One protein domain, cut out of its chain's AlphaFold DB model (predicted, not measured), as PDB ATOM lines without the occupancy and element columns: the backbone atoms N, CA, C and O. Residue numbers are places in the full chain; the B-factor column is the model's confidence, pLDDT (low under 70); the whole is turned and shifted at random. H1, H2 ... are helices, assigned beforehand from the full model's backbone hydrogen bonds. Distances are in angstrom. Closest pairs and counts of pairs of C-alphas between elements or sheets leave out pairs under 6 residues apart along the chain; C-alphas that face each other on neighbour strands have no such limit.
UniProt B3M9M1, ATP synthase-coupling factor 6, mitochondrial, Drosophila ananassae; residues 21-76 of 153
ATOM      1  N   VAL A  21      -9.661  41.833  50.180       54.88
ATOM      2  CA  VAL A  21      -9.253  43.097  50.831       54.88
ATOM      3  C   VAL A  21      -8.555  42.902  52.180       54.88
ATOM      4  O   VAL A  21      -8.233  43.875  52.861       54.88
ATOM      5  N   ARG A  22      -8.264  41.653  52.571       59.19
ATOM      6  CA  ARG A  22      -7.251  41.381  53.599       59.19
ATOM      7  C   ARG A  22      -5.927  41.930  53.069       59.19
ATOM      8  O   ARG A  22      -5.381  41.358  52.127       59.19
ATOM      9  N   GLN A  23      -5.423  43.014  53.660       59.47
ATOM     10  CA  GLN A  23      -4.066  43.487  53.393       59.47
ATOM     11  C   GLN A  23      -3.110  42.338  53.711       59.47
ATOM     12  O   GLN A  23      -2.913  41.977  54.866       59.47
ATOM     13  N   ARG A  24      -2.603  41.688  52.663       65.31
ATOM     14  CA  ARG A  24      -1.615  40.622  52.793       65.31
ATOM     15  C   ARG A  24      -0.307  41.313  53.159       65.31
ATOM     16  O   ARG A  24       0.230  42.051  52.325       65.31
ATOM     17  N   ASP A  25       0.168  41.106  54.382       84.19
ATOM     18  CA  ASP A  25       1.451  41.644  54.835       84.19
ATOM     19  C   ASP A  25       2.572  41.232  53.875       84.19
ATOM     20  O   ASP A  25       2.472  40.201  53.201       84.19
ATOM     21  N   ALA A  26       3.643  42.027  53.794       89.94
ATOM     22  CA  ALA A  26       4.726  41.798  52.831       89.94
ATOM     23  C   ALA A  26       5.271  40.356  52.897       89.94
ATOM     24  O   ALA A  26       5.437  39.710  51.863       89.94
ATOM     25  N   CYS A  27       5.413  39.811  54.109       88.44
ATOM     26  CA  CYS A  27       5.816  38.427  54.357       88.44
ATOM     27  C   CYS A  27       4.857  37.393  53.735       88.44
ATOM     28  O   CYS A  27       5.309  36.397  53.179       88.44
ATOM     29  N   TYR A  28       3.538  37.621  53.786       89.62
ATOM     30  CA  TYR A  28       2.552  36.690  53.227       89.62
ATOM     31  C   TYR A  28       2.413  36.835  51.701       89.62
ATOM     32  O   TYR A  28       2.138  35.849  51.018       89.62
ATOM     33  N   LYS A  29       2.669  38.027  51.141       90.25
ATOM     34  CA  LYS A  29       2.838  38.200  49.685       90.25
ATOM     35  C   LYS A  29       4.049  37.411  49.183       90.25
ATOM     36  O   LYS A  29       3.885  36.583  48.293       90.25
ATOM     37  N   ALA A  30       5.212  37.592  49.813       91.75
ATOM     38  CA  ALA A  30       6.436  36.864  49.480       91.75
ATOM     39  C   ALA A  30       6.279  35.342  49.666       91.75
ATOM     40  O   ALA A  30       6.723  34.568  48.824       91.75
ATOM     41  N   PHE A  31       5.594  34.887  50.721       93.06
ATOM     42  CA  PHE A  31       5.279  33.467  50.901       93.06
ATOM     43  C   PHE A  31       4.408  32.914  49.764       93.06
ATOM     44  O   PHE A  31       4.720  31.863  49.213       93.06
ATOM     45  N   GLU A  32       3.330  33.608  49.379       92.62
ATOM     46  CA  GLU A  32       2.475  33.148  48.281       92.62
ATOM     47  C   GLU A  32       3.205  33.164  46.927       92.62
ATOM     48  O   GLU A  32       3.031  32.245  46.128       92.62
ATOM     49  N   GLU A  33       4.053  34.162  46.687       93.94
ATOM     50  CA  GLU A  33       4.943  34.228  45.527       93.94
ATOM     51  C   GLU A  33       5.899  33.026  45.489       93.94
ATOM     52  O   GLU A  33       5.919  32.298  44.497       93.94
ATOM     53  N   LYS A  34       6.589  32.713  46.596       94.31
ATOM     54  CA  LYS A  34       7.471  31.538  46.672       94.31
ATOM     55  C   LYS A  34       6.713  30.216  46.534       94.31
ATOM     56  O   LYS A  34       7.180  29.330  45.826       94.31
ATOM     57  N   VAL A  35       5.515  30.077  47.109       93.38
ATOM     58  CA  VAL A  35       4.664  28.886  46.904       93.38
ATOM     59  C   VAL A  35       4.255  28.726  45.433       93.38
ATOM     60  O   VAL A  35       4.169  27.597  44.948       93.38
ATOM     61  N   ARG A  36       4.030  29.823  44.698       92.94
ATOM     62  CA  ARG A  36       3.778  29.785  43.247       92.94
ATOM     63  C   ARG A  36       5.046  29.437  42.461       92.94
ATOM     64  O   ARG A  36       4.981  28.568  41.600       92.94
ATOM     65  N   GLU A  37       6.192  30.032  42.795       92.44
ATOM     66  CA  GLU A  37       7.493  29.696  42.198       92.44
ATOM     67  C   GLU A  37       7.832  28.210  42.343       92.44
ATOM     68  O   GLU A  37       8.145  27.564  41.349       92.44
ATOM     69  N   TYR A  38       7.761  27.641  43.551       91.00
ATOM     70  CA  TYR A  38       8.120  26.235  43.772       91.00
ATOM     71  C   TYR A  38       7.215  25.266  42.997       91.00
ATOM     72  O   TYR A  38       7.708  24.263  42.489       91.00
ATOM     73  N   ARG A  39       5.925  25.591  42.825       87.69
ATOM     74  CA  ARG A  39       4.997  24.815  41.976       87.69
ATOM     75  C   ARG A  39       5.345  24.860  40.486       87.69
ATOM     76  O   ARG A  39       4.993  23.931  39.772       87.69
ATOM     77  N   LEU A  40       5.983  25.933  40.019       88.12
ATOM     78  CA  LEU A  40       6.395  26.092  38.621       88.12
ATOM     79  C   LEU A  40       7.802  25.540  38.351       88.12
ATOM     80  O   LEU A  40       8.084  25.157  37.222       88.12
ATOM     81  N   LYS A  41       8.673  25.483  39.367       88.06
ATOM     82  CA  LYS A  41      10.072  25.048  39.221       88.06
ATOM     83  C   LYS A  41      10.237  23.544  38.994       88.06
ATOM     84  O   LYS A  41      11.146  23.167  38.271       88.06
ATOM     85  N   SER A  42       9.394  22.682  39.569       76.12
ATOM     86  CA  SER A  42       9.475  21.230  39.320       76.12
ATOM     87  C   SER A  42       8.091  20.597  39.105       76.12
ATOM     88  O   SER A  42       7.514  20.034  40.036       76.12
ATOM     89  N   PRO A  43       7.530  20.701  37.883       77.12
ATOM     90  CA  PRO A  43       6.331  19.961  37.491       77.12
ATOM     91  C   PRO A  43       6.642  18.491  37.153       77.12
ATOM     92  O   PRO A  43       5.854  17.609  37.482       77.12
ATOM     93  N   ASP A  44       7.803  18.227  36.542       77.88
ATOM     94  CA  ASP A  44       8.132  16.938  35.908       77.88
ATOM     95  C   ASP A  44       9.089  16.054  36.734       77.88
ATOM     96  O   ASP A  44       9.588  15.043  36.238       77.88
ATOM     97  N   GLY A  45       9.409  16.445  37.975       77.69
ATOM     98  CA  GLY A  45      10.282  15.688  38.890       77.69
ATOM     99  C   GLY A  45      11.761  15.586  38.479       77.69
ATOM    100  O   GLY A  45      12.530  14.882  39.131       77.69
ATOM    101  N   LYS A  46      12.168  16.273  37.408       84.88
ATOM    102  CA  LYS A  46      13.554  16.344  36.921       84.88
ATOM    103  C   LYS A  46      14.335  17.482  37.601       84.88
ATOM    104  O   LYS A  46      13.705  18.394  38.149       84.88
ATOM    105  N   PRO A  47      15.684  17.468  37.538       83.75
ATOM    106  CA  PRO A  47      16.499  18.633  37.862       83.75
ATOM    107  C   PRO A  47      16.015  19.869  37.096       83.75
ATOM    108  O   PRO A  47      15.661  19.777  35.919       83.75
ATOM    109  N   VAL A  48      15.979  21.008  37.783       83.25
ATOM    110  CA  VAL A  48      15.558  22.293  37.212       83.25
ATOM    111  C   VAL A  48      16.764  22.919  36.522       83.25
ATOM    112  O   VAL A  48      17.819  23.007  37.142       83.25
ATOM    113  N   ASP A  49      16.605  23.320  35.260       79.81
ATOM    114  CA  ASP A  49      17.646  23.941  34.426       79.81
ATOM    115  C   ASP A  49      19.015  23.210  34.455       79.81
ATOM    116  O   ASP A  49      20.028  23.799  34.835       79.81
ATOM    117  N   PRO A  50      19.077  21.916  34.068       83.81
ATOM    118  CA  PRO A  50      20.296  21.117  34.175       83.81
ATOM    119  C   PRO A  50      21.399  21.612  33.228       83.81
ATOM    120  O   PRO A  50      21.284  21.522  32.002       83.81
ATOM    121  N   THR A  51      22.495  22.102  33.807       89.00
ATOM    122  CA  THR A  51      23.727  22.460  33.093       89.00
ATOM    123  C   THR A  51      24.529  21.204  32.712       89.00
ATOM    124  O   THR A  51      24.355  20.153  33.331       89.00
ATOM    125  N   PRO A  52      25.442  21.268  31.720       88.75
ATOM    126  CA  PRO A  52      26.376  20.166  31.464       88.75
ATOM    127  C   PRO A  52      27.278  19.869  32.675       88.75
ATOM    128  O   PRO A  52      27.609  18.714  32.918       88.75
ATOM    129  N   GLU A  53      27.613  20.897  33.459       90.06
ATOM    130  CA  GLU A  53      28.406  20.800  34.692       90.06
ATOM    131  C   GLU A  53      27.700  19.932  35.748       90.06
ATOM    132  O   GLU A  53      28.327  19.057  36.333       90.06
ATOM    133  N   TYR A  54      26.378  20.077  35.919       91.94
ATOM    134  CA  TYR A  54      25.592  19.251  36.846       91.94
ATOM    135  C   TYR A  54      25.676  17.748  36.532       91.94
ATOM    136  O   TYR A  54      25.721  16.925  37.445       91.94
ATOM    137  N   TYR A  55      25.716  17.370  35.249       91.38
ATOM    138  CA  TYR A  55      25.891  15.968  34.860       91.38
ATOM    139  C   TYR A  55      27.309  15.465  35.148       91.38
ATOM    140  O   TYR A  55      27.456  14.341  35.615       91.38
ATOM    141  N   GLN A  56      28.333  16.302  34.959       93.25
ATOM    142  CA  GLN A  56      29.722  15.962  35.292       93.25
ATOM    143  C   GLN A  56      29.915  15.791  36.806       93.25
ATOM    144  O   GLN A  56      30.483  14.792  37.237       93.25
ATOM    145  N   GLU A  57      29.375  16.700  37.626       91.50
ATOM    146  CA  GLU A  57      29.376  16.569  39.090       91.50
ATOM    147  C   GLU A  57      28.643  15.300  39.558       91.50
ATOM    148  O   GLU A  57      29.101  14.623  40.482       91.50
ATOM    149  N   LEU A  58      27.522  14.957  38.913       92.50
ATOM    150  CA  LEU A  58      26.753  13.749  39.210       92.50
ATOM    151  C   LEU A  58      27.525  12.474  38.840       92.50
ATOM    152  O   LEU A  58      27.597  11.558  39.657       92.50
ATOM    153  N   GLU A  59      28.121  12.416  37.649       91.44
ATOM    154  CA  GLU A  59      28.956  11.295  37.196       91.44
ATOM    155  C   GLU A  59      30.188  11.126  38.099       91.44
ATOM    156  O   GLU A  59      30.429  10.031  38.610       91.44
ATOM    157  N   GLU A  60      30.900  12.212  38.416       93.56
ATOM    158  CA  GLU A  60      32.006  12.203  39.380       93.56
ATOM    159  C   GLU A  60      31.581  11.692  40.765       93.56
ATOM    160  O   GLU A  60      32.318  10.931  41.395       93.56
ATOM    161  N   ALA A  61      30.415  12.111  41.267       91.88
ATOM    162  CA  ALA A  61      29.892  11.654  42.551       91.88
ATOM    163  C   ALA A  61      29.528  10.161  42.523       91.88
ATOM    164  O   ALA A  61      29.816   9.452  43.490       91.88
ATOM    165  N   MET A  62      28.944   9.666  41.426       91.19
ATOM    166  CA  MET A  62      28.643   8.240  41.263       91.19
ATOM    167  C   MET A  62      29.922   7.398  41.175       91.19
ATOM    168  O   MET A  62      30.001   6.376  41.851       91.19
ATOM    169  N   CYS A  63      30.949   7.843  40.444       90.12
ATOM    170  CA  CYS A  63      32.246   7.159  40.388       90.12
ATOM    171  C   CYS A  63      32.890   7.049  41.778       90.12
ATOM    172  O   CYS A  63      33.214   5.949  42.222       90.12
ATOM    173  N   LYS A  64      32.970   8.163  42.519       92.69
ATOM    174  CA  LYS A  64      33.516   8.194  43.890       92.69
ATOM    175  C   LYS A  64      32.727   7.291  44.847       92.69
ATOM    176  O   LYS A  64      33.313   6.690  45.745       92.69
ATOM    177  N   LEU A  65      31.408   7.160  44.678       91.44
ATOM    178  CA  LEU A  65      30.596   6.215  45.455       91.44
ATOM    179  C   LEU A  65      30.840   4.754  45.041       91.44
ATOM    180  O   LEU A  65      30.973   3.897  45.913       91.44
ATOM    181  N   GLY A  66      30.946   4.473  43.741       88.88
ATOM    182  CA  GLY A  66      31.237   3.139  43.211       88.88
ATOM    183  C   GLY A  66      32.586   2.595  43.690       88.88
ATOM    184  O   GLY A  66      32.656   1.447  44.129       88.88
ATOM    185  N   GLU A  67      33.622   3.438  43.700       87.56
ATOM    186  CA  GLU A  67      34.952   3.129  44.250       87.56
ATOM    187  C   GLU A  67      34.905   2.781  45.747       87.56
ATOM    188  O   GLU A  67      35.502   1.794  46.172       87.56
ATOM    189  N   ASN A  68      34.186   3.569  46.557       89.88
ATOM    190  CA  ASN A  68      34.162   3.402  48.016       89.88
ATOM    191  C   ASN A  68      33.267   2.245  48.498       89.88
ATOM    192  O   ASN A  68      33.524   1.687  49.563       89.88
ATOM    193  N   TYR A  69      32.218   1.891  47.747       88.69
ATOM    194  CA  TYR A  69      31.205   0.914  48.174       88.69
ATOM    195  C   TYR A  69      31.103  -0.332  47.278       88.69
ATOM    196  O   TYR A  69      30.203  -1.149  47.467       88.69
ATOM    197  N   GLY A  70      32.012  -0.504  46.313       80.81
ATOM    198  CA  GLY A  70      32.052  -1.673  45.423       80.81
ATOM    199  C   GLY A  70      30.962  -1.699  44.344       80.81
ATOM    200  O   GLY A  70      30.830  -2.693  43.639       80.81
ATOM    201  N   GLY A  71      30.203  -0.612  44.190       82.31
ATOM    202  CA  GLY A  71      29.171  -0.431  43.161       82.31
ATOM    203  C   GLY A  71      29.700   0.186  41.863       82.31
ATOM    204  O   GLY A  71      29.032   1.035  41.280       82.31
ATOM    205  N   GLY A  72      30.938  -0.142  41.488       75.81
ATOM    206  CA  GLY A  72      31.635   0.429  40.334       75.81
ATOM    207  C   GLY A  72      31.183  -0.130  38.981       75.81
ATOM    208  O   GLY A  72      30.339  -1.025  38.893       75.81
ATOM    209  N   GLU A  73      31.776   0.395  37.906       73.62
ATOM    210  CA  GLU A  73      31.450   0.014  36.529       73.62
ATOM    211  C   GLU A  73      31.604  -1.505  36.303       73.62
ATOM    212  O   GLU A  73      32.679  -2.077  36.473       73.62
ATOM    213  N   GLY A  74      30.501  -2.164  35.927       78.19
ATOM    214  CA  GLY A  74      30.441  -3.612  35.695       78.19
ATOM    215  C   GLY A  74      29.905  -4.459  36.859       78.19
ATOM    216  O   GLY A  74      29.712  -5.659  36.666       78.19
ATOM    217  N   VAL A  75      29.615  -3.875  38.029       81.88
ATOM    218  CA  VAL A  75      28.916  -4.565  39.132       81.88
ATOM    219  C   VAL A  75      27.414  -4.276  39.059       81.88
ATOM    220  O   VAL A  75      27.003  -3.118  39.098       81.88
ATOM    221  N   ASP A  76      26.578  -5.315  38.970       85.69
ATOM    222  CA  ASP A  76      25.122  -5.148  39.051       85.69
ATOM    223  C   ASP A  76      24.684  -4.978  40.514       85.69
ATOM    224  O   ASP A  76      24.830  -5.886  41.330       85.69
TER     225      ASP A  76
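AT A GLANCE: This is residues 21 to 76 of the 153 residues of the protein "ATP synthase-coupling factor 6, mitochondrial" of Drosophila ananassae (UniProt B3M9M1). Two helices, H1 and then H2, stand one after the other along an extended rod, joined by a looping link and with no common core. They do not fold back on each other, and residues 70 to 76 turn back beyond the end of H2. The printed part has 56 residues, with two named helices and no named strand; its class is all helix. It is extended, with a radius of gyration of the C-alphas of 20.0 A and spans of 63 by 21 by 19 A.

IN THESE COORDINATES: Start at Val 21 and go on to C-alpha 26 at (4.726, 41.798, 52.831), where H1, residues 26 to 41, begins; it is 22.2 A long. After the link, find C-alpha 52 at (26.376, 20.166, 31.464); from there H2, residues 52 to 69, runs 25.9 A to C-alpha 69 at (31.205, 0.914, 48.174).

HOW THE PARTS SIT: H1 and H2 are apart, with no C-alpha of the one within 8 A of the other. Between them look for a short link of 10 residues. In H1 and H2 every O i to N i+4 pair is within hydrogen-bond range. Residues 42 to 48 of the link stand free.

THE WHOLE: The C-alphas of Val 21 and Gly 74, the two farthest apart, are 63.1 A from each other. The printed part has no cut. Look at residues 21 to 24 for pLDDT under 70; the mean of the printed part is 85.5.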